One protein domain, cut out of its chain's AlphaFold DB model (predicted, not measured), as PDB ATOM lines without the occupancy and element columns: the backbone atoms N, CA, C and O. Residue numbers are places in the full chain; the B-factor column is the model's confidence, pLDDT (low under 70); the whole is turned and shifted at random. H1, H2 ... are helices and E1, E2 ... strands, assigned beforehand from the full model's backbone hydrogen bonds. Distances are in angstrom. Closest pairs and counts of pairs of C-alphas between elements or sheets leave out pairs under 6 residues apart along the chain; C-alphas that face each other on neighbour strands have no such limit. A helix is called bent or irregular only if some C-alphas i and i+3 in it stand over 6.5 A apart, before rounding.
ATOM      1  N   SER A   7     -22.798  31.163 -16.099       93.81
ATOM      2  CA  SER A   7     -22.229  30.349 -17.182       93.81
ATOM      3  C   SER A   7     -23.079  29.105 -17.469       93.81
ATOM      4  O   SER A   7     -23.487  28.889 -18.612       93.81
ATOM      5  N   ALA A   8     -23.459  28.345 -16.433       91.56
ATOM      6  CA  ALA A   8     -24.327  27.178 -16.587       91.56
ATOM      7  C   ALA A   8     -25.694  27.562 -17.177       91.56
ATOM      8  O   ALA A   8     -26.158  26.924 -18.118       91.56
ATOM      9  N   LYS A   9     -26.314  28.650 -16.697       92.69
ATOM     10  CA  LYS A   9     -27.590  29.163 -17.233       92.69
ATOM     11  C   LYS A   9     -27.500  29.514 -18.718       92.69
ATOM     12  O   LYS A   9     -28.414  29.184 -19.473       92.69
ATOM     13  N   ASN A  10     -26.417  30.163 -19.140       93.44
ATOM     14  CA  ASN A  10     -26.202  30.510 -20.543       93.44
ATOM     15  C   ASN A  10     -26.006  29.259 -21.407       93.44
ATOM     16  O   ASN A  10     -26.637  29.146 -22.455       93.44
ATOM     17  N   SER A  11     -25.214  28.295 -20.929       93.50
ATOM     18  CA  SER A  11     -25.021  27.003 -21.595       93.50
ATOM     19  C   SER A  11     -26.347  26.249 -21.758       93.50
ATOM     20  O   SER A  11     -26.705  25.891 -22.876       93.50
ATOM     21  N   ILE A  12     -27.152  26.138 -20.694       90.69
ATOM     22  CA  ILE A  12     -28.502  25.546 -20.730       90.69
ATOM     23  C   ILE A  12     -29.378  26.250 -21.776       90.69
ATOM     24  O   ILE A  12     -30.018  25.596 -22.600       90.69
ATOM     25  N   ARG A  13     -29.415  27.589 -21.778       93.50
ATOM     26  CA  ARG A  13     -30.203  28.353 -22.761       93.50
ATOM     27  C   ARG A  13     -29.758  28.087 -24.197       93.50
ATOM     28  O   ARG A  13     -30.628  27.970 -25.061       93.50
ATOM     29  N   GLY A  14     -28.448  27.981 -24.425       91.31
ATOM     30  CA  GLY A  14     -27.858  27.611 -25.710       91.31
ATOM     31  C   GLY A  14     -28.289  26.215 -26.153       91.31
ATOM     32  O   GLY A  14     -28.884  26.082 -27.221       91.31
ATOM     33  N   THR A  15     -28.098  25.207 -25.295       87.88
ATOM     34  CA  THR A  15     -28.474  23.805 -25.548       87.88
ATOM     35  C   THR A  15     -29.942  23.658 -25.944       87.88
ATOM     36  O   THR A  15     -30.261  22.956 -26.899       87.88
ATOM     37  N   TYR A  16     -30.849  24.359 -25.258       86.94
ATOM     38  CA  TYR A  16     -32.287  24.288 -25.545       86.94
ATOM     39  C   TYR A  16     -32.773  25.328 -26.571       86.94
ATOM     40  O   TYR A  16     -33.978  25.451 -26.799       86.94
ATOM     41  N   GLY A  17     -31.888  26.129 -27.178       90.44
ATOM     42  CA  GLY A  17     -32.264  27.154 -28.161       90.44
ATOM     43  C   GLY A  17     -33.300  28.168 -27.646       90.44
ATOM     44  O   GLY A  17     -34.163  28.624 -28.414       90.44
ATOM     45  N   ALA A  18     -33.240  28.482 -26.346       92.12
ATOM     46  CA  ALA A  18     -34.213  29.284 -25.594       92.12
ATOM     47  C   ALA A  18     -35.662  28.737 -25.593       92.12
ATOM     48  O   ALA A  18     -36.626  29.505 -25.484       92.12
ATOM     49  N   ARG A  19     -35.840  27.418 -25.730       88.69
ATOM     50  CA  ARG A  19     -37.146  26.742 -25.668       88.69
ATOM     51  C   ARG A  19     -37.353  26.034 -24.333       88.69
ATOM     52  O   ARG A  19     -36.423  25.497 -23.743       88.69
ATOM     53  N   CYS A  20     -38.596  26.019 -23.864       87.94
ATOM     54  CA  CYS A  20     -39.002  25.180 -22.743       87.94
ATOM     55  C   CYS A  20     -38.783  23.705 -23.097       87.94
ATOM     56  O   CYS A  20     -39.259  23.262 -24.136       87.94
ATOM     57  N   VAL A  21     -38.133  22.929 -22.232       82.44
ATOM     58  CA  VAL A  21     -37.885  21.502 -22.492       82.44
ATOM     59  C   VAL A  21     -39.168  20.659 -22.487       82.44
ATOM     60  O   VAL A  21     -39.199  19.585 -23.070       82.44
ATOM     61  N   ILE A  22     -40.234  21.158 -21.854       80.06
ATOM     62  CA  ILE A  22     -41.518  20.456 -21.737       80.06
ATOM     63  C   ILE A  22     -42.442  20.827 -22.899       80.06
ATOM     64  O   ILE A  22     -42.847  19.972 -23.674       80.06
ATOM     65  N   SER A  23     -42.779  22.113 -23.037       82.50
ATOM     66  CA  SER A  23     -43.748  22.569 -24.043       82.50
ATOM     67  C   SER A  23     -43.123  22.901 -25.399       82.50
ATOM     68  O   SER A  23     -43.840  23.250 -26.331       82.50
ATOM     69  N   LEU A  24     -41.788  22.894 -25.501       83.56
ATOM     70  CA  LEU A  24     -41.006  23.324 -26.672       83.56
ATOM     71  C   LEU A  24     -41.235  24.783 -27.108       83.56
ATOM     72  O   LEU A  24     -40.641  25.247 -28.088       83.56
ATOM     73  N   THR A  25     -42.042  25.535 -26.355       87.38
ATOM     74  CA  THR A  25     -42.336  26.950 -26.587       87.38
ATOM     75  C   THR A  25     -41.073  27.774 -26.380       87.38
ATOM     76  O   THR A  25     -40.438  27.702 -25.322       87.38
ATOM     77  N   ARG A  26     -40.716  28.589 -27.375       93.62
ATOM     78  CA  ARG A  26     -39.648  29.581 -27.233       93.62
ATOM     79  C   ARG A  26     -40.155  30.726 -26.363       93.62
ATOM     80  O   ARG A  26     -41.203  31.295 -26.646       93.62
ATOM     81  N   THR A  27     -39.418  31.057 -25.310       90.56
ATOM     82  CA  THR A  27     -39.776  32.177 -24.433       90.56
ATOM     83  C   THR A  27     -38.540  32.770 -23.754       90.56
ATOM     84  O   THR A  27     -37.725  32.021 -23.204       90.56
ATOM     85  N   PRO A  28     -38.383  34.108 -23.745       90.69
ATOM     86  CA  PRO A  28     -37.262  34.755 -23.066       90.69
ATOM     87  C   PRO A  28     -37.350  34.601 -21.539       90.69
ATOM     88  O   PRO A  28     -36.322  34.547 -20.861       90.69
ATOM     89  N   THR A  29     -38.566  34.448 -21.004       93.19
ATOM     90  CA  THR A  29     -38.843  34.346 -19.563       93.19
ATOM     91  C   THR A  29     -38.681  32.935 -19.009       93.19
ATOM     92  O   THR A  29     -38.997  32.687 -17.843       93.19
ATOM     93  N   ALA A  30     -38.178  31.989 -19.807       91.88
ATOM     94  CA  ALA A  30     -37.881  30.665 -19.294       91.88
ATOM     95  C   ALA A  30     -36.843  30.726 -18.162       91.88
ATOM     96  O   ALA A  30     -35.845  31.452 -18.234       91.88
ATOM     97  N   LYS A  31     -37.086  29.946 -17.111       92.06
ATOM     98  CA  LYS A  31     -36.224  29.811 -15.941       92.06
ATOM     99  C   LYS A  31     -35.365  28.563 -16.080       92.06
ATOM    100  O   LYS A  31     -35.860  27.502 -16.463       92.06
ATOM    101  N   CYS A  32     -34.085  28.699 -15.753       90.81
ATOM    102  CA  CYS A  32     -33.201  27.553 -15.592       90.81
ATOM    103  C   CYS A  32     -33.396  26.990 -14.189       90.81
ATOM    104  O   CYS A  32     -33.425  27.750 -13.219       90.81
ATOM    105  N   THR A  33     -33.529  25.679 -14.090       86.75
ATOM    106  CA  THR A  33     -33.758  24.998 -12.821       86.75
ATOM    107  C   THR A  33     -32.973  23.712 -12.764       86.75
ATOM    108  O   THR A  33     -32.915  23.013 -13.777       86.75
ATOM    109  N   ASP A  34     -32.487  23.378 -11.578       84.75
ATOM    110  CA  ASP A  34     -31.832  22.102 -11.327       84.75
ATOM    111  C   ASP A  34     -32.814  20.944 -11.520       84.75
ATOM    112  O   ASP A  34     -34.006  21.060 -11.209       84.75
ATOM    113  N   ILE A  35     -32.310  19.835 -12.058       77.06
ATOM    114  CA  ILE A  35     -33.044  18.573 -12.151       77.06
ATOM    115  C   ILE A  35     -33.036  17.884 -10.790       77.06
ATOM    116  O   ILE A  35     -34.063  17.373 -10.353       77.06
ATOM    117  N   ILE A  36     -31.883  17.907 -10.118       72.00
ATOM    118  CA  ILE A  36     -31.666  17.278  -8.816       72.00
ATOM    119  C   ILE A  36     -31.230  18.365  -7.835       72.00
ATOM    120  O   ILE A  36     -30.089  18.830  -7.877       72.00
ATOM    121  N   ASP A  37     -32.144  18.771  -6.955       70.06
ATOM    122  CA  ASP A  37     -31.911  19.854  -5.986       70.06
ATOM    123  C   ASP A  37     -31.195  19.344  -4.713       70.06
ATOM    124  O   ASP A  37     -30.488  20.082  -4.024       70.06
ATOM    125  N   VAL A  38     -31.316  18.045  -4.399       65.44
ATOM    126  CA  VAL A  38     -30.923  17.509  -3.085       65.44
ATOM    127  C   VAL A  38     -29.604  16.727  -3.130       65.44
ATOM    128  O   VAL A  38     -29.518  15.612  -3.650       65.44
ATOM    129  N   ALA A  39     -28.571  17.272  -2.473       62.00
ATOM    130  CA  ALA A  39     -27.236  16.665  -2.363       62.00
ATOM    131  C   ALA A  39     -27.260  15.231  -1.797       62.00
ATOM    132  O   ALA A  39     -26.522  14.361  -2.255       62.00
ATOM    133  N   GLN A  40     -28.158  14.961  -0.847       60.75
ATOM    134  CA  GLN A  40     -28.290  13.660  -0.183       60.75
ATOM    135  C   GLN A  40     -28.752  12.543  -1.134       60.75
ATOM    136  O   GLN A  40     -28.531  11.361  -0.871       60.75
ATOM    137  N   ARG A  41     -29.384  12.905  -2.256       69.69
ATOM    138  CA  ARG A  41     -30.005  11.960  -3.190       69.69
ATOM    139  C   ARG A  41     -29.150  11.721  -4.446       69.69
ATOM    140  O   ARG A  41     -29.270  10.659  -5.055       69.69
ATOM    141  N   ARG A  42     -28.171  12.599  -4.720       78.06
ATOM    142  CA  ARG A  42     -27.094  12.396  -5.715       78.06
ATOM    143  C   ARG A  42     -26.348  11.080  -5.493       78.06
ATOM    144  O   ARG A  42     -26.254  10.277  -6.411       78.06
ATOM    145  N   ASN A  43     -25.871  10.830  -4.271       78.56
ATOM    146  CA  ASN A  43     -25.064   9.639  -3.975       78.56
ATOM    147  C   ASN A  43     -25.829   8.337  -4.236       78.56
ATOM    148  O   ASN A  43     -25.252   7.366  -4.714       78.56
ATOM    149  N   ALA A  44     -27.135   8.318  -3.953       75.06
ATOM    150  CA  ALA A  44     -27.977   7.164  -4.237       75.06
ATOM    151  C   ALA A  44     -28.153   6.949  -5.746       75.06
ATOM    152  O   ALA A  44     -28.033   5.821  -6.206       75.06
ATOM    153  N   ALA A  45     -28.393   8.014  -6.517       72.12
ATOM    154  CA  ALA A  45     -28.546   7.922  -7.966       72.12
ATOM    155  C   ALA A  45     -27.239   7.509  -8.670       72.12
ATOM    156  O   ALA A  45     -27.271   6.649  -9.545       72.12
ATOM    157  N   VAL A  46     -26.088   8.037  -8.237       81.25
ATOM    158  CA  VAL A  46     -24.764   7.591  -8.712       81.25
ATOM    159  C   VAL A  46     -24.547   6.114  -8.387       81.25
ATOM    160  O   VAL A  46     -24.216   5.321  -9.261       81.25
ATOM    161  N   LYS A  47     -24.809   5.713  -7.137       79.31
ATOM    162  CA  LYS A  47     -24.658   4.324  -6.692       79.31
ATOM    163  C   LYS A  47     -25.560   3.358  -7.466       79.31
ATOM    164  O   LYS A  47     -25.157   2.236  -7.729       79.31
ATOM    165  N   LEU A  48     -26.762   3.783  -7.846       70.75
ATOM    166  CA  LEU A  48     -27.688   2.985  -8.655       70.75
ATOM    167  C   LEU A  48     -27.338   2.973 -10.157       70.75
ATOM    168  O   LEU A  48     -28.091   2.389 -10.929       70.75
ATOM    169  N   GLY A  49     -26.240   3.610 -10.582       73.12
ATOM    170  CA  GLY A  49     -25.851   3.693 -11.994       73.12
ATOM    171  C   GLY A  49     -26.780   4.577 -12.830       73.12
ATOM    172  O   GLY A  49     -26.825   4.449 -14.051       73.12
ATOM    173  N   ILE A  50     -27.543   5.452 -12.174       71.19
ATOM    174  CA  ILE A  50     -28.474   6.380 -12.820       71.19
ATOM    175  C   ILE A  50     -27.740   7.653 -13.218       71.19
ATOM    176  O   ILE A  50     -28.012   8.200 -14.273       71.19
ATOM    177  N   LEU A  51     -26.799   8.117 -12.398       78.25
ATOM    178  CA  LEU A  51     -25.927   9.248 -12.718       78.25
ATOM    179  C   LEU A  51     -24.483   8.767 -12.856       78.25
ATOM    180  O   LEU A  51     -24.108   7.801 -12.181       78.25
ATOM    181  N   PRO A  52     -23.657   9.447 -13.665       78.69
ATOM    182  CA  PRO A  52     -22.248   9.106 -13.768       78.69
ATOM    183  C   PRO A  52     -21.499   9.439 -12.456       78.69
ATOM    184  O   PRO A  52     -21.924  10.331 -11.712       78.69
ATOM    185  N   PRO A  53     -20.393   8.742 -12.129       84.31
ATOM    186  CA  PRO A  53     -19.651   8.946 -10.876       84.31
ATOM    187  C   PRO A  53     -19.126  10.373 -10.674       84.31
ATOM    188  O   PRO A  53     -19.059  10.860  -9.544       84.31
ATOM    189  N   ASP A  54     -18.786  11.049 -11.767       85.38
ATOM    190  CA  ASP A  54     -18.274  12.417 -11.827       85.38
ATOM    191  C   ASP A  54     -19.382  13.475 -11.959       85.38
ATOM    192  O   ASP A  54     -19.087  14.658 -12.116       85.38
ATOM    193  N   TYR A  55     -20.658  13.082 -11.846       83.62
ATOM    194  CA  TYR A  55     -21.801  13.980 -11.991       83.62
ATOM    195  C   TYR A  55     -21.674  15.235 -11.121       83.62
ATOM    196  O   TYR A  55     -21.827  15.142  -9.903       83.62
ATOM    197  N   ASP A  56     -21.468  16.410 -11.714       84.38
ATOM    198  CA  ASP A  56     -21.438  17.685 -10.994       84.38
ATOM    199  C   ASP A  56     -22.757  18.448 -11.162       84.38
ATOM    200  O   ASP A  56     -23.155  18.857 -12.258       84.38
ATOM    201  N   ARG A  57     -23.416  18.691 -10.024       81.31
ATOM    202  CA  ARG A  57     -24.699  19.395  -9.942       81.31
ATOM    203  C   ARG A  57     -24.629  20.847 -10.421       81.31
ATOM    204  O   ARG A  57     -25.666  21.426 -10.725       81.31
ATOM    205  N   ASN A  58     -23.445  21.456 -10.427       82.69
ATOM    206  CA  ASN A  58     -23.276  22.858 -10.804       82.69
ATOM    207  C   ASN A  58     -23.037  23.031 -12.314       82.69
ATOM    208  O   ASN A  58     -22.884  24.157 -12.793       82.69
ATOM    209  N   THR A  59     -23.004  21.927 -13.067       85.56
ATOM    210  CA  THR A  59     -22.841  21.943 -14.521       85.56
ATOM    211  C   THR A  59     -24.163  22.202 -15.232       85.56
ATOM    212  O   THR A  59     -25.252  21.986 -14.697       85.56
ATOM    213  N   ALA A  60     -24.072  22.616 -16.496       85.44
ATOM    214  CA  ALA A  60     -25.233  22.747 -17.369       85.44
ATOM    215  C   ALA A  60     -26.015  21.428 -17.539       85.44
ATOM    216  O   ALA A  60     -27.213  21.472 -17.810       85.44
ATOM    217  N   GLY A  61     -25.368  20.272 -17.336       82.56
ATOM    218  CA  GLY A  61     -25.999  18.954 -17.426       82.56
ATOM    219  C   GLY A  61     -27.082  18.704 -16.371       82.56
ATOM    220  O   GLY A  61     -28.045  17.999 -16.652       82.56
ATOM    221  N   ASN A  62     -26.992  19.344 -15.197       83.06
ATOM    222  CA  ASN A  62     -28.030  19.277 -14.156       83.06
ATOM    223  C   ASN A  62     -29.167  20.290 -14.384       83.06
ATOM    224  O   ASN A  62     -30.041  20.433 -13.538       83.06
ATOM    225  N   GLY A  63     -29.166  21.051 -15.477       86.25
ATOM    226  CA  GLY A  63     -30.109  22.146 -15.666       86.25
ATOM    227  C   GLY A  63     -31.136  21.907 -16.766       86.25
ATOM    228  O   GLY A  63     -30.816  21.452 -17.861       86.25
ATOM    229  N   LEU A  64     -32.378  22.318 -16.509       88.44
ATOM    230  CA  LEU A  64     -33.446  22.392 -17.509       88.44
ATOM    231  C   LEU A  64     -33.917  23.819 -17.708       88.44
ATOM    232  O   LEU A  64     -33.984  24.599 -16.758       88.44
ATOM    233  N   LEU A  65     -34.326  24.129 -18.937       89.19
ATOM    234  CA  LEU A  65     -34.998  25.378 -19.263       89.19
ATOM    235  C   LEU A  65     -36.521  25.166 -19.267       89.19
ATOM    236  O   LEU A  65     -37.037  24.383 -20.062       89.19
ATOM    237  N   ARG A  66     -37.259  25.856 -18.390       89.50
ATOM    238  CA  ARG A  66     -38.728  25.745 -18.267       89.50
ATOM    239  C   ARG A  66     -39.402  27.099 -18.461       89.50
ATOM    240  O   ARG A  66     -38.975  28.076 -17.856       89.50
ATOM    241  N   CYS A  67     -40.464  27.180 -19.265       92.25
ATOM    242  CA  CYS A  67     -41.293  28.392 -19.320       92.25
ATOM    243  C   CYS A  67     -42.013  28.622 -17.976       92.25
ATOM    244  O   CYS A  67     -42.153  27.664 -17.214       92.25
ATOM    245  N   PRO A  68     -42.484  29.845 -17.662       90.88
ATOM    246  CA  PRO A  68     -43.174  30.127 -16.398       90.88
ATOM    247  C   PRO A  68     -44.347  29.181 -16.114       90.88
ATOM    248  O   PRO A  68     -44.408  28.599 -15.038       90.88
ATOM    249  N   THR A  69     -45.190  28.926 -17.116       87.88
ATOM    250  CA  THR A  69     -46.328  28.003 -17.027       87.88
ATOM    251  C   THR A  69     -45.887  26.592 -16.631       87.88
ATOM    252  O   THR A  69     -46.313  26.066 -15.607       87.88
ATOM    253  N   CYS A  70     -44.960  25.983 -17.380       83.81
ATOM    254  CA  CYS A  70     -44.422  24.664 -17.033       83.81
ATOM    255  C   CYS A  70     -43.626  24.690 -15.721       83.81
ATOM    256  O   CYS A  70     -43.583  23.699 -15.008       83.81
ATOM    257  N   HIS A  71     -42.975  25.793 -15.368       84.50
ATOM    258  CA  HIS A  71     -42.287  25.903 -14.089       84.50
ATOM    259  C   HIS A  71     -43.280  25.841 -12.924       84.50
ATOM    260  O   HIS A  71     -43.041  25.089 -11.987       84.50
ATOM    261  N   GLU A  72     -44.406  26.551 -12.991       82.06
ATOM    262  CA  GLU A  72     -45.457  26.504 -11.966       82.06
ATOM    263  C   GLU A  72     -46.114  25.125 -11.868       82.06
ATOM    264  O   GLU A  72     -46.242  24.583 -10.766       82.06
ATOM    265  N   TYR A  73     -46.438  24.507 -13.008       72.19
ATOM    266  CA  TYR A  73     -46.978  23.146 -13.026       72.19
ATOM    267  C   TYR A  73     -46.013  22.133 -12.393       72.19
ATOM    268  O   TYR A  73     -46.450  21.274 -11.637       72.19
ATOM    269  N   PHE A  74     -44.704  22.270 -12.631       68.75
ATOM    270  CA  PHE A  74     -43.700  21.288 -12.203       68.75
ATOM    271  C   PHE A  74     -43.008  21.635 -10.870       68.75
ATOM    272  O   PHE A  74     -42.201  20.848 -10.366       68.75
ATOM    273  N   THR A  75     -43.273  22.810 -10.294       62.81
ATOM    274  CA  THR A  75     -42.859  23.172  -8.923       62.81
ATOM    275  C   THR A  75     -43.908  22.779  -7.889       62.81
ATOM    276  O   THR A  75     -43.552  22.506  -6.744       62.81
ATOM    277  N   ARG A  76     -45.184  22.680  -8.285       47.53
ATOM    278  CA  ARG A  76     -46.255  22.128  -7.446       47.53
ATOM    279  C   ARG A  76     -46.185  20.593  -7.425       47.53
ATOM    280  O   ARG A  76     -45.534  19.980  -8.266       47.53
ATOM    281  N   LYS A  77     -46.858  19.968  -6.448       45.44
ATOM    282  CA  LYS A  77     -46.935  18.505  -6.209       45.44
ATOM    283  C   LYS A  77     -47.402  17.663  -7.418       45.44
ATOM    284  O   LYS A  77     -47.459  16.448  -7.317       45.44
ATOM    285  N   TYR A  78     -47.723  18.286  -8.549       42.91
ATOM    286  CA  TYR A  78     -48.152  17.630  -9.773       42.91
ATOM    287  C   TYR A  78     -46.923  17.283 -10.623       42.91
ATOM    288  O   TYR A  78     -46.290  18.131 -11.250       42.91
ATOM    289  N   LEU A  79     -46.537  16.010 -10.593       49.56
ATOM    290  CA  LEU A  79     -45.525  15.449 -11.478       49.56
ATOM    291  C   LEU A  79     -46.168  15.163 -12.840       49.56
ATOM    292  O   LEU A  79     -47.053  14.325 -12.944       49.56
ATOM    293  N   ALA A  80     -45.665  15.805 -13.890       40.84
ATOM    294  CA  ALA A  80     -45.762  15.299 -15.258       40.84
ATOM    295  C   ALA A  80     -44.346  15.105 -15.829       40.84
ATOM    296  O   ALA A  80     -44.026  15.560 -16.919       40.84
ATOM    297  N   LEU A  81     -43.463  14.486 -15.039       50.66
ATOM    298  CA  LEU A  81     -42.266  13.803 -15.547       50.66
ATOM    299  C   LEU A  81     -42.359  12.301 -15.264       50.66
ATOM    300  O   LEU A  81     -41.329  11.648 -15.136       50.66
ATOM    301  N   SER A  82     -43.562  11.729 -15.160       55.19
ATOM    302  CA  SER A  82     -43.661  10.323 -15.526       55.19
ATOM    303  C   SER A  82     -43.240  10.264 -16.988       55.19
ATOM    304  O   SER A  82     -43.830  10.913 -17.856       55.19
ATOM    305  N   LEU A  83     -42.153   9.545 -17.259       62.69
ATOM    306  CA  LEU A  83     -41.934   9.076 -18.614       62.69
ATOM    307  C   LEU A  83     -43.242   8.406 -19.065       62.69
ATOM    308  O   LEU A  83     -43.935   7.823 -18.222       62.69
ATOM    309  N   PRO A  84     -43.628   8.526 -20.343       68.00
ATOM    310  CA  PRO A  84     -44.810   7.835 -20.835       68.00
ATOM    311  C   PRO A  84     -44.776   6.376 -20.378       68.00
ATOM    312  O   PRO A  84     -43.702   5.779 -20.393       68.00
ATOM    313  N   ILE A  85     -45.922   5.817 -19.983       71.12
ATOM    314  CA  ILE A  85     -46.016   4.427 -19.506       71.12
ATOM    315  C   ILE A  85     -45.227   3.454 -20.403       71.12
ATOM    316  O   ILE A  85     -44.386   2.750 -19.854       71.12
ATOM    317  N   PRO A  86     -45.313   3.520 -21.751       70.88
ATOM    318  CA  PRO A  86     -44.522   2.639 -22.616       70.88
ATOM    319  C   PRO A  86     -43.001   2.745 -22.420       70.88
ATOM    320  O   PRO A  86     -42.272   1.770 -22.565       70.88
ATOM    321  N   VAL A  87     -42.494   3.934 -22.082       71.56
ATOM    322  CA  VAL A  87     -41.069   4.148 -21.789       71.56
ATOM    323  C   VAL A  87     -40.709   3.578 -20.417       71.56
ATOM    324  O   VAL A  87     -39.625   3.023 -20.256       71.56
ATOM    325  N   LEU A  88     -41.597   3.692 -19.425       73.44
ATOM    326  CA  LEU A  88     -41.394   3.062 -18.116       73.44
ATOM    327  C   LEU A  88     -41.409   1.533 -18.231       73.44
ATOM    328  O   LEU A  88     -40.522   0.883 -17.686       73.44
ATOM    329  N   GLU A  89     -42.357   0.967 -18.975       77.31
ATOM    330  CA  GLU A  89     -42.433  -0.471 -19.250       77.31
ATOM    331  C   GLU A  89     -41.182  -0.970 -19.965       77.31
ATOM    332  O   GLU A  89     -40.558  -1.914 -19.491       77.31
ATOM    333  N   TYR A  90     -40.746  -0.269 -21.017       80.88
ATOM    334  CA  TYR A  90     -39.501  -0.594 -21.709       80.88
ATOM    335  C   TYR A  90     -38.314  -0.670 -20.743       80.88
ATOM    336  O   TYR A  90     -37.501  -1.587 -20.810       80.88
ATOM    337  N   ILE A  91     -38.210   0.285 -19.818       77.19
ATOM    338  CA  ILE A  91     -37.085   0.343 -18.881       77.19
ATOM    339  C   ILE A  91     -37.194  -0.739 -17.813       77.19
ATOM    340  O   ILE A  91     -36.181  -1.342 -17.460       77.19
ATOM    341  N   ARG A  92     -38.407  -1.031 -17.332       83.62
ATOM    342  CA  ARG A  92     -38.665  -2.178 -16.455       83.62
ATOM    343  C   ARG A  92     -38.211  -3.473 -17.125       83.62
ATOM    344  O   ARG A  92     -37.455  -4.226 -16.517       83.62
ATOM    345  N   ASP A  93     -38.638  -3.698 -18.361       83.31
ATOM    346  CA  ASP A  93     -38.351  -4.920 -19.108       83.31
ATOM    347  C   ASP A  93     -36.856  -5.006 -19.455       83.31
ATOM    348  O   ASP A  93     -36.231  -6.033 -19.220       83.31
ATOM    349  N   TYR A  94     -36.212  -3.903 -19.855       81.75
ATOM    350  CA  TYR A  94     -34.759  -3.851 -20.061       81.75
ATOM    351  C   TYR A  94     -33.978  -4.239 -18.798       81.75
ATOM    352  O   TYR A  94     -33.080  -5.078 -18.867       81.75
ATOM    353  N   VAL A  95     -34.321  -3.666 -17.639       79.06
ATOM    354  CA  VAL A  95     -33.628  -3.961 -16.372       79.06
ATOM    355  C   VAL A  95     -33.899  -5.394 -15.897       79.06
ATOM    356  O   VAL A  95     -33.015  -6.007 -15.294       79.06
ATOM    357  N   ARG A  96     -35.101  -5.928 -16.144       84.50
ATOM    358  CA  ARG A  96     -35.508  -7.275 -15.717       84.50
ATOM    359  C   ARG A  96     -34.937  -8.371 -16.616       84.50
ATOM    360  O   ARG A  96     -34.433  -9.362 -16.096       84.50
ATOM    361  N   ASP A  97     -35.022  -8.186 -17.929       87.31
ATOM    362  CA  ASP A  97     -34.885  -9.265 -18.911       87.31
ATOM    363  C   ASP A  97     -33.509  -9.264 -19.607       87.31
ATOM    364  O   ASP A  97     -33.081 -10.289 -20.135       87.31
ATOM    365  N   THR A  98     -32.767  -8.149 -19.578       83.00
ATOM    366  CA  THR A  98     -31.415  -8.086 -20.165       83.00
ATOM    367  C   THR A  98     -30.393  -8.746 -19.245       83.00
ATOM    368  O   THR A  98     -30.314  -8.418 -18.059       83.00
ATOM    369  N   GLU A  99     -29.541  -9.621 -19.787       86.38
ATOM    370  CA  GLU A  99     -28.435 -10.216 -19.033       86.38
ATOM    371  C   GLU A  99     -27.512  -9.133 -18.460       86.38
ATOM    372  O   GLU A  99     -27.113  -8.199 -19.153       86.38
ATOM    373  N   LYS A 100     -27.115  -9.275 -17.193       78.94
ATOM    374  CA  LYS A 100     -26.352  -8.256 -16.463       78.94
ATOM    375  C   LYS A 100     -25.033  -7.853 -17.130       78.94
ATOM    376  O   LYS A 100     -24.665  -6.688 -17.057       78.94
ATOM    377  N   ALA A 101     -24.336  -8.789 -17.775       83.31
ATOM    378  CA  ALA A 101     -23.104  -8.502 -18.520       83.31
ATOM    379  C   ALA A 101     -23.350  -7.641 -19.774       83.31
ATOM    380  O   ALA A 101     -22.453  -6.938 -20.229       83.31
ATOM    381  N   SER A 102     -24.579  -7.672 -20.293       83.31
ATOM    382  CA  SER A 102     -25.040  -6.907 -21.453       83.31
ATOM    383  C   SER A 102     -25.783  -5.624 -21.060       83.31
ATOM    384  O   SER A 102     -26.038  -4.776 -21.917       83.31
ATOM    385  N   GLN A 103     -26.121  -5.452 -19.774       78.00
ATOM    386  CA  GLN A 103     -26.739  -4.233 -19.262       78.00
ATOM    387  C   GLN A 103     -25.720  -3.093 -19.246       78.00
ATOM    388  O   GLN A 103     -24.777  -3.080 -18.456       78.00
ATOM    389  N   LYS A 104     -25.955  -2.091 -20.086       78.38
ATOM    390  CA  LYS A 104     -25.246  -0.812 -20.030       78.38
ATOM    391  C   LYS A 104     -25.982   0.188 -19.137       78.38
ATOM    392  O   LYS A 104     -27.184   0.048 -18.883       78.38
ATOM    393  N   ALA A 105     -25.262   1.207 -18.675       72.81
ATOM    394  CA  ALA A 105     -25.790   2.196 -17.744       72.81
ATOM    395  C   ALA A 105     -26.860   3.098 -18.381       72.81
ATOM    396  O   ALA A 105     -26.678   3.614 -19.474       72.81
ATOM    397  N   LEU A 106     -27.955   3.382 -17.667       69.38
ATOM    398  CA  LEU A 106     -29.089   4.157 -18.207       69.38
ATOM    399  C   LEU A 106     -28.750   5.621 -18.575       69.38
ATOM    400  O   LEU A 106     -29.573   6.301 -19.192       69.38
ATOM    401  N   TYR A 107     -27.577   6.128 -18.179       64.88
ATOM    402  CA  TYR A 107     -27.090   7.461 -18.553       64.88
ATOM    403  C   TYR A 107     -26.262   7.490 -19.843       64.88
ATOM    404  O   TYR A 107     -25.994   8.581 -20.348       64.88
ATOM    405  N   GLU A 108     -25.837   6.340 -20.371       66.06
ATOM    406  CA  GLU A 108     -25.046   6.288 -21.600       66.06
ATOM    407  C   GLU A 108     -25.918   6.690 -22.816       66.06
ATOM    408  O   GLU A 108     -27.030   6.179 -22.988       66.06
ATOM    409  N   PRO A 109     -25.464   7.628 -23.670       53.41
ATOM    410  CA  PRO A 109     -26.209   8.038 -24.860       53.41
ATOM    411  C   PRO A 109     -26.480   6.863 -25.815       53.41
ATOM    412  O   PRO A 109     -25.590   6.066 -26.094       53.41
ATOM    413  N   GLY A 110     -27.699   6.782 -26.367       54.50
ATOM    414  CA  GLY A 110     -28.072   5.788 -27.391       54.50
ATOM    415  C   GLY A 110     -28.631   4.458 -26.867       54.50
ATOM    416  O   GLY A 110     -28.873   3.549 -27.654       54.50
ATOM    417  N   LEU A 111     -28.859   4.340 -25.556       52.62
ATOM    418  CA  LEU A 111     -29.249   3.088 -24.894       52.62
ATOM    419  C   LEU A 111     -30.729   2.807 -24.753       52.62
ATOM    420  O   LEU A 111     -31.093   1.704 -24.366       52.62
ATOM    421  N   ILE A 112     -31.579   3.779 -25.040       52.88
ATOM    422  CA  ILE A 112     -32.981   3.474 -25.247       52.88
ATOM    423  C   ILE A 112     -33.097   3.306 -26.760       52.88
ATOM    424  O   ILE A 112     -33.262   4.319 -27.447       52.88
ATOM    425  N   PRO A 113     -32.954   2.084 -27.324       44.19
ATOM    426  CA  PRO A 113     -33.475   1.779 -28.639       44.19
ATOM    427  C   PRO A 113     -34.991   1.887 -28.509       44.19
ATOM    428  O   PRO A 113     -35.725   0.912 -28.387       44.19
ATOM    429  N   ILE A 114     -35.459   3.129 -28.493       46.75
ATOM    430  CA  ILE A 114     -36.816   3.477 -28.836       46.75
ATOM    431  C   ILE A 114     -36.878   3.110 -30.310       46.75
ATOM    432  O   ILE A 114     -36.530   3.931 -31.159       46.75
ATOM    433  N   SER A 115     -37.158   1.836 -30.599       40.75
ATOM    434  CA  SER A 115     -37.266   1.363 -31.970       40.75
ATOM    435  C   SER A 115     -38.173   2.356 -32.694       40.75
ATOM    436  O   SER A 115     -39.284   2.609 -32.207       40.75
ATOM    437  N   PRO A 116     -37.715   2.961 -33.803       47.78
ATOM    438  CA  PRO A 116     -38.516   3.932 -34.535       47.78
ATOM    439  C   PRO A 116     -39.859   3.338 -34.983       47.78
ATOM    440  O   PRO A 116     -40.774   4.087 -35.311       47.78
ATOM    441  N   ASP A 117     -40.003   2.011 -34.947       50.41
ATOM    442  CA  ASP A 117     -41.199   1.281 -35.348       50.41
ATOM    443  C   ASP A 117     -42.242   1.084 -34.249       50.41
ATOM    444  O   ASP A 117     -43.358   0.659 -34.547       50.41
ATOM    445  N   HIS A 118     -41.944   1.435 -32.999       54.34
ATOM    446  CA  HIS A 118     -42.919   1.303 -31.925       54.34
ATOM    447  C   HIS A 118     -44.017   2.374 -32.079       54.34
ATOM    448  O   HIS A 118     -43.784   3.573 -31.917       54.34
ATOM    449  N   GLN A 119     -45.238   1.950 -32.412       48.59
ATOM    450  CA  GLN A 119     -46.308   2.815 -32.933       48.59
ATOM    451  C   GLN A 119     -46.701   3.978 -31.999       48.59
ATOM    452  O   GLN A 119     -46.919   5.096 -32.463       48.59
ATOM    453  N   ALA A 120     -46.647   3.770 -30.677       43.97
ATOM    454  CA  ALA A 120     -46.874   4.814 -29.666       43.97
ATOM    455  C   ALA A 120     -45.871   5.993 -29.723       43.97
ATOM    456  O   ALA A 120     -46.138   7.065 -29.177       43.97
ATOM    457  N   LEU A 121     -44.718   5.798 -30.369       50.09
ATOM    458  CA  LEU A 121     -43.613   6.758 -30.463       50.09
ATOM    459  C   LEU A 121     -43.573   7.466 -31.832       50.09
ATOM    460  O   LEU A 121     -43.013   8.559 -31.927       50.09
ATOM    461  N   LYS A 122     -44.225   6.901 -32.862       49.31
ATOM    462  CA  LYS A 122     -44.456   7.560 -34.165       49.31
ATOM    463  C   LYS A 122     -45.458   8.714 -34.056       49.31
ATOM    464  O   LYS A 122     -45.273   9.743 -34.696       49.31
ATOM    465  N   GLU A 123     -46.487   8.572 -33.223       46.84
ATOM    466  CA  GLU A 123     -47.582   9.556 -33.134       46.84
ATOM    467  C   GLU A 123     -47.304  10.720 -32.172       46.84
ATOM    468  O   GLU A 123     -47.935  11.773 -32.252       46.84
ATOM    469  N   LYS A 124     -46.354  10.563 -31.245       43.47
ATOM    470  CA  LYS A 124     -46.080  11.540 -30.185       43.47
ATOM    471  C   LYS A 124     -44.568  11.664 -30.009       43.47
ATOM    472  O   LYS A 124     -43.876  10.675 -29.824       43.47
ATOM    473  N   CYS A 125     -44.045  12.885 -30.115       41.72
ATOM    474  CA  CYS A 125     -42.621  13.231 -30.253       41.72
ATOM    475  C   CYS A 125     -41.716  12.884 -29.039       41.72
ATOM    476  O   CYS A 125     -41.049  13.755 -28.486       41.72
ATOM    477  N   TYR A 126     -41.652  11.621 -28.622       45.72
ATOM    478  CA  TYR A 126     -40.926  11.157 -27.432       45.72
ATOM    479  C   TYR A 126     -39.430  10.872 -27.668       45.72
ATOM    480  O   TYR A 126     -38.656  10.748 -26.725       45.72
ATOM    481  N   TRP A 127     -39.001  10.849 -28.929       38.59
ATOM    482  CA  TRP A 127     -37.631  10.616 -29.401       38.59
ATOM    483  C   TRP A 127     -36.647  11.767 -29.117       38.59
ATOM    484  O   TRP A 127     -35.478  11.692 -29.485       38.59
ATOM    485  N   ARG A 128     -37.093  12.844 -28.456       42.91
ATOM    486  CA  ARG A 128     -36.273  14.029 -28.151       42.91
ATOM    487  C   ARG A 128     -36.166  14.320 -26.664       42.91
ATOM    488  O   ARG A 128     -36.131  15.485 -26.263       42.91
ATOM    489  N   LEU A 129     -36.067  13.286 -25.833       46.09
ATOM    490  CA  LEU A 129     -35.542  13.468 -24.483       46.09
ATOM    491  C   LEU A 129     -34.065  13.876 -24.594       46.09
ATOM    492  O   LEU A 129     -33.154  13.065 -24.549       46.09
ATOM    493  N   SER A 130     -33.855  15.180 -24.791       44.44
ATOM    494  CA  SER A 130     -32.540  15.842 -24.770       44.44
ATOM    495  C   SER A 130     -31.958  15.848 -23.354       44.44
ATOM    496  O   SER A 130     -30.785  16.132 -23.143       44.44
ATOM    497  N   ILE A 131     -32.821  15.563 -22.379       53.09
ATOM    498  CA  ILE A 131     -32.481  15.302 -20.993       53.09
ATOM    499  C   ILE A 131     -32.044  13.839 -20.931       53.09
ATOM    500  O   ILE A 131     -32.845  12.980 -21.310       53.09
ATOM    501  N   PRO A 132     -30.835  13.517 -20.440       58.69
ATOM    502  CA  PRO A 132     -30.441  12.125 -20.271       58.69
ATOM    503  C   PRO A 132     -31.482  11.460 -19.371       58.69
ATOM    504  O   PRO A 132     -31.706  11.951 -18.262       58.69
ATOM    505  N   ALA A 133     -32.154  10.409 -19.853       59.22
ATOM    506  CA  ALA A 133     -33.297   9.775 -19.182       59.22
ATOM    507  C   ALA A 133     -32.999   9.467 -17.705       59.22
ATOM    508  O   ALA A 133     -33.837   9.694 -16.835       59.22
ATOM    509  N   ALA A 134     -31.757   9.079 -17.425       57.47
ATOM    510  CA  ALA A 134     -31.085   9.120 -16.133       57.47
ATOM    511  C   ALA A 134     -31.550  10.218 -15.152       57.47
ATOM    512  O   ALA A 134     -31.957   9.928 -14.030       57.47
ATOM    513  N   HIS A 135     -31.531  11.486 -15.552       60.47
ATOM    514  CA  HIS A 135     -31.890  12.600 -14.675       60.47
ATOM    515  C   HIS A 135     -33.388  12.619 -14.359       60.47
ATOM    516  O   HIS A 135     -33.779  12.947 -13.240       60.47
ATOM    517  N   ILE A 136     -34.225  12.220 -15.321       65.31
ATOM    518  CA  ILE A 136     -35.669  12.066 -15.115       65.31
ATOM    519  C   ILE A 136     -35.931  10.923 -14.132       65.31
ATOM    520  O   ILE A 136     -36.717  11.098 -13.204       65.31
ATOM    521  N   PHE A 137     -35.212   9.803 -14.254       64.31
ATOM    522  CA  PHE A 137     -35.278   8.705 -13.286       64.31
ATOM    523  C   PHE A 137     -34.826   9.115 -11.895       64.31
ATOM    524  O   PHE A 137     -35.504   8.801 -10.920       64.31
ATOM    525  N   ALA A 138     -33.712   9.838 -11.787       62.75
ATOM    526  CA  ALA A 138     -33.223  10.325 -10.507       62.75
ATOM    527  C   ALA A 138     -34.263  11.232  -9.824       62.75
ATOM    528  O   ALA A 138     -34.529  11.050  -8.636       62.75
ATOM    529  N   ALA A 139     -34.898  12.133 -10.582       63.56
ATOM    530  CA  ALA A 139     -35.968  13.005 -10.095       63.56
ATOM    531  C   ALA A 139     -37.259  12.237  -9.728       63.56
ATOM    532  O   ALA A 139     -37.910  12.561  -8.732       63.56
ATOM    533  N   LEU A 140     -37.619  11.198 -10.492       65.06
ATOM    534  CA  LEU A 140     -38.741  10.295 -10.193       65.06
ATOM    535  C   LEU A 140     -38.505   9.541  -8.880       65.06
ATOM    536  O   LEU A 140     -39.314   9.631  -7.961       65.06
ATOM    537  N   ILE A 141     -37.358   8.870  -8.756       65.25
ATOM    538  CA  ILE A 141     -36.948   8.128  -7.550       65.25
ATOM    539  C   ILE A 141     -36.914   9.041  -6.325       65.25
ATOM    540  O   ILE A 141     -37.190   8.600  -5.206       65.25
ATOM    541  N   GLU A 142     -36.573  10.311  -6.535       64.88
ATOM    542  CA  GLU A 142     -36.595  11.337  -5.508       64.88
ATOM    543  C   GLU A 142     -37.971  11.494  -4.861       64.88
ATOM    544  O   GLU A 142     -38.087  11.516  -3.636       64.88
ATOM    545  N   ARG A 143     -39.009  11.616  -5.685       62.97
ATOM    546  CA  ARG A 143     -40.357  11.963  -5.227       62.97
ATOM    547  C   ARG A 143     -41.191  10.752  -4.838       62.97
ATOM    548  O   ARG A 143     -41.975  10.858  -3.904       62.97
ATOM    549  N   ILE A 144     -40.965   9.604  -5.476       66.94
ATOM    550  CA  ILE A 144     -41.709   8.364  -5.203       66.94
ATOM    551  C   ILE A 144     -41.582   7.914  -3.742       66.94
ATOM    552  O   ILE A 144     -42.504   7.315  -3.208       66.94
ATOM    553  N   LYS A 145     -40.472   8.227  -3.056       65.81
ATOM    554  CA  LYS A 145     -40.301   7.866  -1.636       65.81
ATOM    555  C   LYS A 145     -41.396   8.418  -0.723       65.81
ATOM    556  O   LYS A 145     -41.684   7.798   0.296       65.81
ATOM    557  N   ASP A 146     -41.958   9.565  -1.087       65.31
ATOM    558  CA  ASP A 146     -42.909  10.308  -0.267       65.31
ATOM    559  C   ASP A 146     -44.331  10.269  -0.869       65.31
ATOM    560  O   ASP A 146     -45.272  10.797  -0.272       65.31
ATOM    561  N   ASP A 147     -44.501   9.643  -2.042       66.25
ATOM    562  CA  ASP A 147     -45.762   9.581  -2.779       66.25
ATOM    563  C   ASP A 147     -46.472   8.236  -2.549       66.25
ATOM    564  O   ASP A 147     -45.913   7.167  -2.796       66.25
ATOM    565  N   LYS A 148     -47.714   8.299  -2.056       70.44
ATOM    566  CA  LYS A 148     -48.586   7.136  -1.810       70.44
ATOM    567  C   LYS A 148     -49.645   6.948  -2.902       70.44
ATOM    568  O   LYS A 148     -50.587   6.190  -2.706       70.44
ATOM    569  N   SER A 149     -49.557   7.687  -4.006       68.44
ATOM    570  CA  SER A 149     -50.523   7.591  -5.095       68.44
ATOM    571  C   SER A 149     -50.473   6.213  -5.760       68.44
ATOM    572  O   SER A 149     -49.409   5.716  -6.122       68.44
ATOM    573  N   GLU A 150     -51.651   5.637  -5.992       74.12
ATOM    574  CA  GLU A 150     -51.850   4.365  -6.700       74.12
ATOM    575  C   GLU A 150     -51.752   4.507  -8.230       74.12
ATOM    576  O   GLU A 150     -52.220   3.647  -8.972       74.12
ATOM    577  N   SER A 151     -51.184   5.606  -8.743       78.31
ATOM    578  CA  SER A 151     -51.068   5.772 -10.191       78.31
ATOM    579  C   SER A 151     -50.154   4.701 -10.796       78.31
ATOM    580  O   SER A 151     -49.073   4.413 -10.278       78.31
ATOM    581  N   GLU A 152     -50.559   4.161 -11.943       76.12
ATOM    582  CA  GLU A 152     -49.818   3.129 -12.679       76.12
ATOM    583  C   GLU A 152     -48.363   3.537 -12.965       76.12
ATOM    584  O   GLU A 152     -47.437   2.751 -12.781       76.12
ATOM    585  N   GLY A 153     -48.127   4.803 -13.327       68.00
ATOM    586  CA  GLY A 153     -46.773   5.317 -13.547       68.00
ATOM    587  C   GLY A 153     -45.899   5.311 -12.285       68.00
ATOM    588  O   GLY A 153     -44.697   5.061 -12.374       68.00
ATOM    589  N   ILE A 154     -46.486   5.555 -11.108       69.25
ATOM    590  CA  ILE A 154     -45.776   5.485  -9.820       69.25
ATOM    591  C   ILE A 154     -45.515   4.030  -9.426       69.25
ATOM    592  O   ILE A 154     -44.420   3.729  -8.947       69.25
ATOM    593  N   ALA A 155     -46.463   3.123  -9.674       75.69
ATOM    594  CA  ALA A 155     -46.264   1.688  -9.473       75.69
ATOM    595  C   ALA A 155     -45.105   1.163 -10.342       75.69
ATOM    596  O   ALA A 155     -44.142   0.607  -9.816       75.69
ATOM    597  N   LEU A 156     -45.112   1.468 -11.644       73.94
ATOM    598  CA  LEU A 156     -44.033   1.090 -12.566       73.94
ATOM    599  C   LEU A 156     -42.676   1.661 -12.148       73.94
ATOM    600  O   LEU A 156     -41.659   0.970 -12.183       73.94
ATOM    601  N   ALA A 157     -42.634   2.923 -11.730       72.44
ATOM    602  CA  ALA A 157     -41.384   3.532 -11.299       72.44
ATOM    603  C   ALA A 157     -40.865   2.949  -9.967       72.44
ATOM    604  O   ALA A 157     -39.648   2.837  -9.782       72.44
ATOM    605  N   ASN A 158     -41.758   2.520  -9.066       76.06
ATOM    606  CA  ASN A 158     -41.399   1.744  -7.876       76.06
ATOM    607  C   ASN A 158     -40.809   0.377  -8.238       76.06
ATOM    608  O   ASN A 158     -39.778   0.000  -7.670       76.06
ATOM    609  N   ASP A 159     -41.399  -0.325  -9.206       79.00
ATOM    610  CA  ASP A 159     -40.899  -1.618  -9.683       79.00
ATOM    611  C   ASP A 159     -39.490  -1.489 -10.267       79.00
ATOM    612  O   ASP A 159     -38.577  -2.219  -9.871       79.00
ATOM    613  N   ILE A 160     -39.269  -0.498 -11.139       75.25
ATOM    614  CA  ILE A 160     -37.942  -0.198 -11.702       75.25
ATOM    615  C   ILE A 160     -36.934   0.054 -10.573       75.25
ATOM    616  O   ILE A 160     -35.833  -0.501 -10.569       75.25
ATOM    617  N   LEU A 161     -37.304   0.857  -9.572       76.88
ATOM    618  CA  LEU A 161     -36.433   1.154  -8.436       76.88
ATOM    619  C   LEU A 161     -36.123  -0.093  -7.592       76.88
ATOM    620  O   LEU A 161     -34.990  -0.251  -7.120       76.88
ATOM    621  N   ALA A 162     -37.100  -0.977  -7.389       80.88
ATOM    622  CA  ALA A 162     -36.906  -2.240  -6.687       80.88
ATOM    623  C   ALA A 162     -35.925  -3.151  -7.442       80.88
ATOM    624  O   ALA A 162     -34.969  -3.650  -6.833       80.88
ATOM    625  N   LEU A 163     -36.091  -3.280  -8.762       79.44
ATOM    626  CA  LEU A 163     -35.200  -4.049  -9.633       79.44
ATOM    627  C   LEU A 163     -33.762  -3.515  -9.582       79.44
ATOM    628  O   LEU A 163     -32.827  -4.273  -9.307       79.44
ATOM    629  N   LEU A 164     -33.578  -2.198  -9.722       75.25
ATOM    630  CA  LEU A 164     -32.256  -1.562  -9.652       75.25
ATOM    631  C   LEU A 164     -31.566  -1.800  -8.294       75.25
ATOM    632  O   LEU A 164     -30.365  -2.076  -8.233       75.25
ATOM    633  N   ARG A 165     -32.314  -1.758  -7.182       81.00
ATOM    634  CA  ARG A 165     -31.771  -2.048  -5.838       81.00
ATOM    635  C   ARG A 165     -31.321  -3.501  -5.686       81.00
ATOM    636  O   ARG A 165     -30.326  -3.760  -5.002       81.00
ATOM    637  N   VAL A 166     -32.048  -4.454  -6.270       78.38
ATOM    638  CA  VAL A 166     -31.655  -5.873  -6.284       78.38
ATOM    639  C   VAL A 166     -30.386  -6.056  -7.115       78.38
ATOM    640  O   VAL A 166     -29.404  -6.603  -6.609       78.38
ATOM    641  N   ALA A 167     -30.355  -5.507  -8.333       73.62
ATOM    642  CA  ALA A 167     -29.196  -5.585  -9.223       73.62
ATOM    643  C   ALA A 167     -27.918  -5.040  -8.561       73.62
ATOM    644  O   ALA A 167     -26.866  -5.693  -8.616       73.62
ATOM    645  N   HIS A 168     -28.029  -3.905  -7.861       76.44
ATOM    646  CA  HIS A 168     -26.928  -3.292  -7.121       76.44
ATOM    647  C   HIS A 168     -26.423  -4.174  -5.964       76.44
ATOM    648  O   HIS A 168     -25.215  -4.345  -5.799       76.44
ATOM    649  N   ARG A 169     -27.315  -4.757  -5.146       81.31
ATOM    650  CA  ARG A 169     -26.905  -5.665  -4.050       81.31
ATOM    651  C   ARG A 169     -26.146  -6.887  -4.569       81.31
ATOM    652  O   ARG A 169     -25.192  -7.316  -3.934       81.31
ATOM    653  N   ASN A 170     -26.517  -7.382  -5.748       75.75
ATOM    654  CA  ASN A 170     -25.836  -8.508  -6.382       75.75
ATOM    655  C   ASN A 170     -24.451  -8.139  -6.952       75.75
ATOM    656  O   ASN A 170     -23.646  -9.031  -7.175       75.75
ATOM    657  N   LEU A 171     -24.168  -6.855  -7.231       74.31
ATOM    658  CA  LEU A 171     -22.824  -6.399  -7.644       74.31
ATOM    659  C   LEU A 171     -21.873  -6.245  -6.458       74.31
ATOM    660  O   LEU A 171     -20.680  -6.503  -6.571       74.31
ATOM    661  N   HIS A 172     -22.411  -5.819  -5.319       73.19
ATOM    662  CA  HIS A 172     -21.657  -5.620  -4.093       73.19
ATOM    663  C   HIS A 172     -22.234  -6.528  -3.013       73.19
ATOM    664  O   HIS A 172     -22.952  -6.029  -2.134       73.19
TER     665      HIS A 172
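This is residues 7 to 172 of the 203 residues of an uncharacterized protein of Hebeloma cylindrosporum h7 (UniProt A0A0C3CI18). A small head and a helical body make up this domain: in the head, a two-strand ribbon of E1 and E2 has H1 packed mainly on E2 and H3 by the end of the ribbon at Lys 31, and in the body H4 and H7 run side by side, with H6 set about perpendicular to H7 and meeting it through residues 140 to 144. H6 is nearest to the middle of the whole, while the short H5 is the element farthest from it, between two links with no named element. The printed part has 166 residues, with seven named helices and two strands in the order H1 E1 H2 E2 H3 H4 H5 H6 H7; the sheet E1 - E2 is antiparallel. The class is mostly helix, with 75 residues in helices and 8 in strands. The whole is compact, with a radius of gyration of the C-alphas of 16.0 A, and spans 47 by 38 by 32 A.

H1, residues 7 to 15, begins at C-alpha 7 (-22.229, 30.349, -17.182) and is 12.3 A long. E1, residues 31 to 34, precedes H2, residues 39 to 47, which is 13.3 A long and neither bent nor irregular, but only just: C-alphas 40 and 43 are 6.4 A apart. E2 is residues 63 to 66 and H3 residues 68 to 75. H4, residues 85 to 97, is 17.7 A long, H5 is residues 119 to 122, and H6, residues 133 to 144, is 16.4 A long, with C-alpha 133 at (-33.297, 9.775, -19.182). H7, residues 152 to 171, is 29.1 A long and ends at C-alpha 171 (-22.824, -6.399, -7.644).

E1 and E2 are antiparallel neighbours at 144 degrees; N 31 and O 66 are 2.8 A apart and N 64 and O 33 2.9 A, both within hydrogen-bond range. The closest C-alphas of H1 and E2, those of Ile 12 and Gly 63, are 6.3 A apart. Those of E1 and H3, Lys 31 and Pro 68, are 7.0 A apart. H2 and H6 are close but not clearly touching, the closest C-alphas being those of Ala 45 and Ala 138 at 5.8 A. H6 touches H7, about perpendicular at 74 degrees, closest at the C-alphas of Ile 144 and Ile 154, 6.8 A. H4 touches H7 at a shallow tilt of 23 degrees, the same way, closest at the C-alphas of Arg 92 and Ile 160, 5.2 A. H4 and H5 are close but not clearly touching, with the C-alphas of Pro 86 and Ala 120 at 7.7 A. In H1, H3, H4, H6 and H7 every O i to N i+4 pair is within hydrogen-bond range; in H2 3 of 5 are, and H5 is too short for such a pair.

The two C-alphas farthest apart, those of Pro 28 and Asn 170, are 47.8 A apart. The printed part has no cut. The links H1 to E1, H2 to E2 and H4 to H5 are long. The mean pLDDT of the printed part is 72.6, and 60 residues are under 70, among them residues 74 to 84 and 106 to 147.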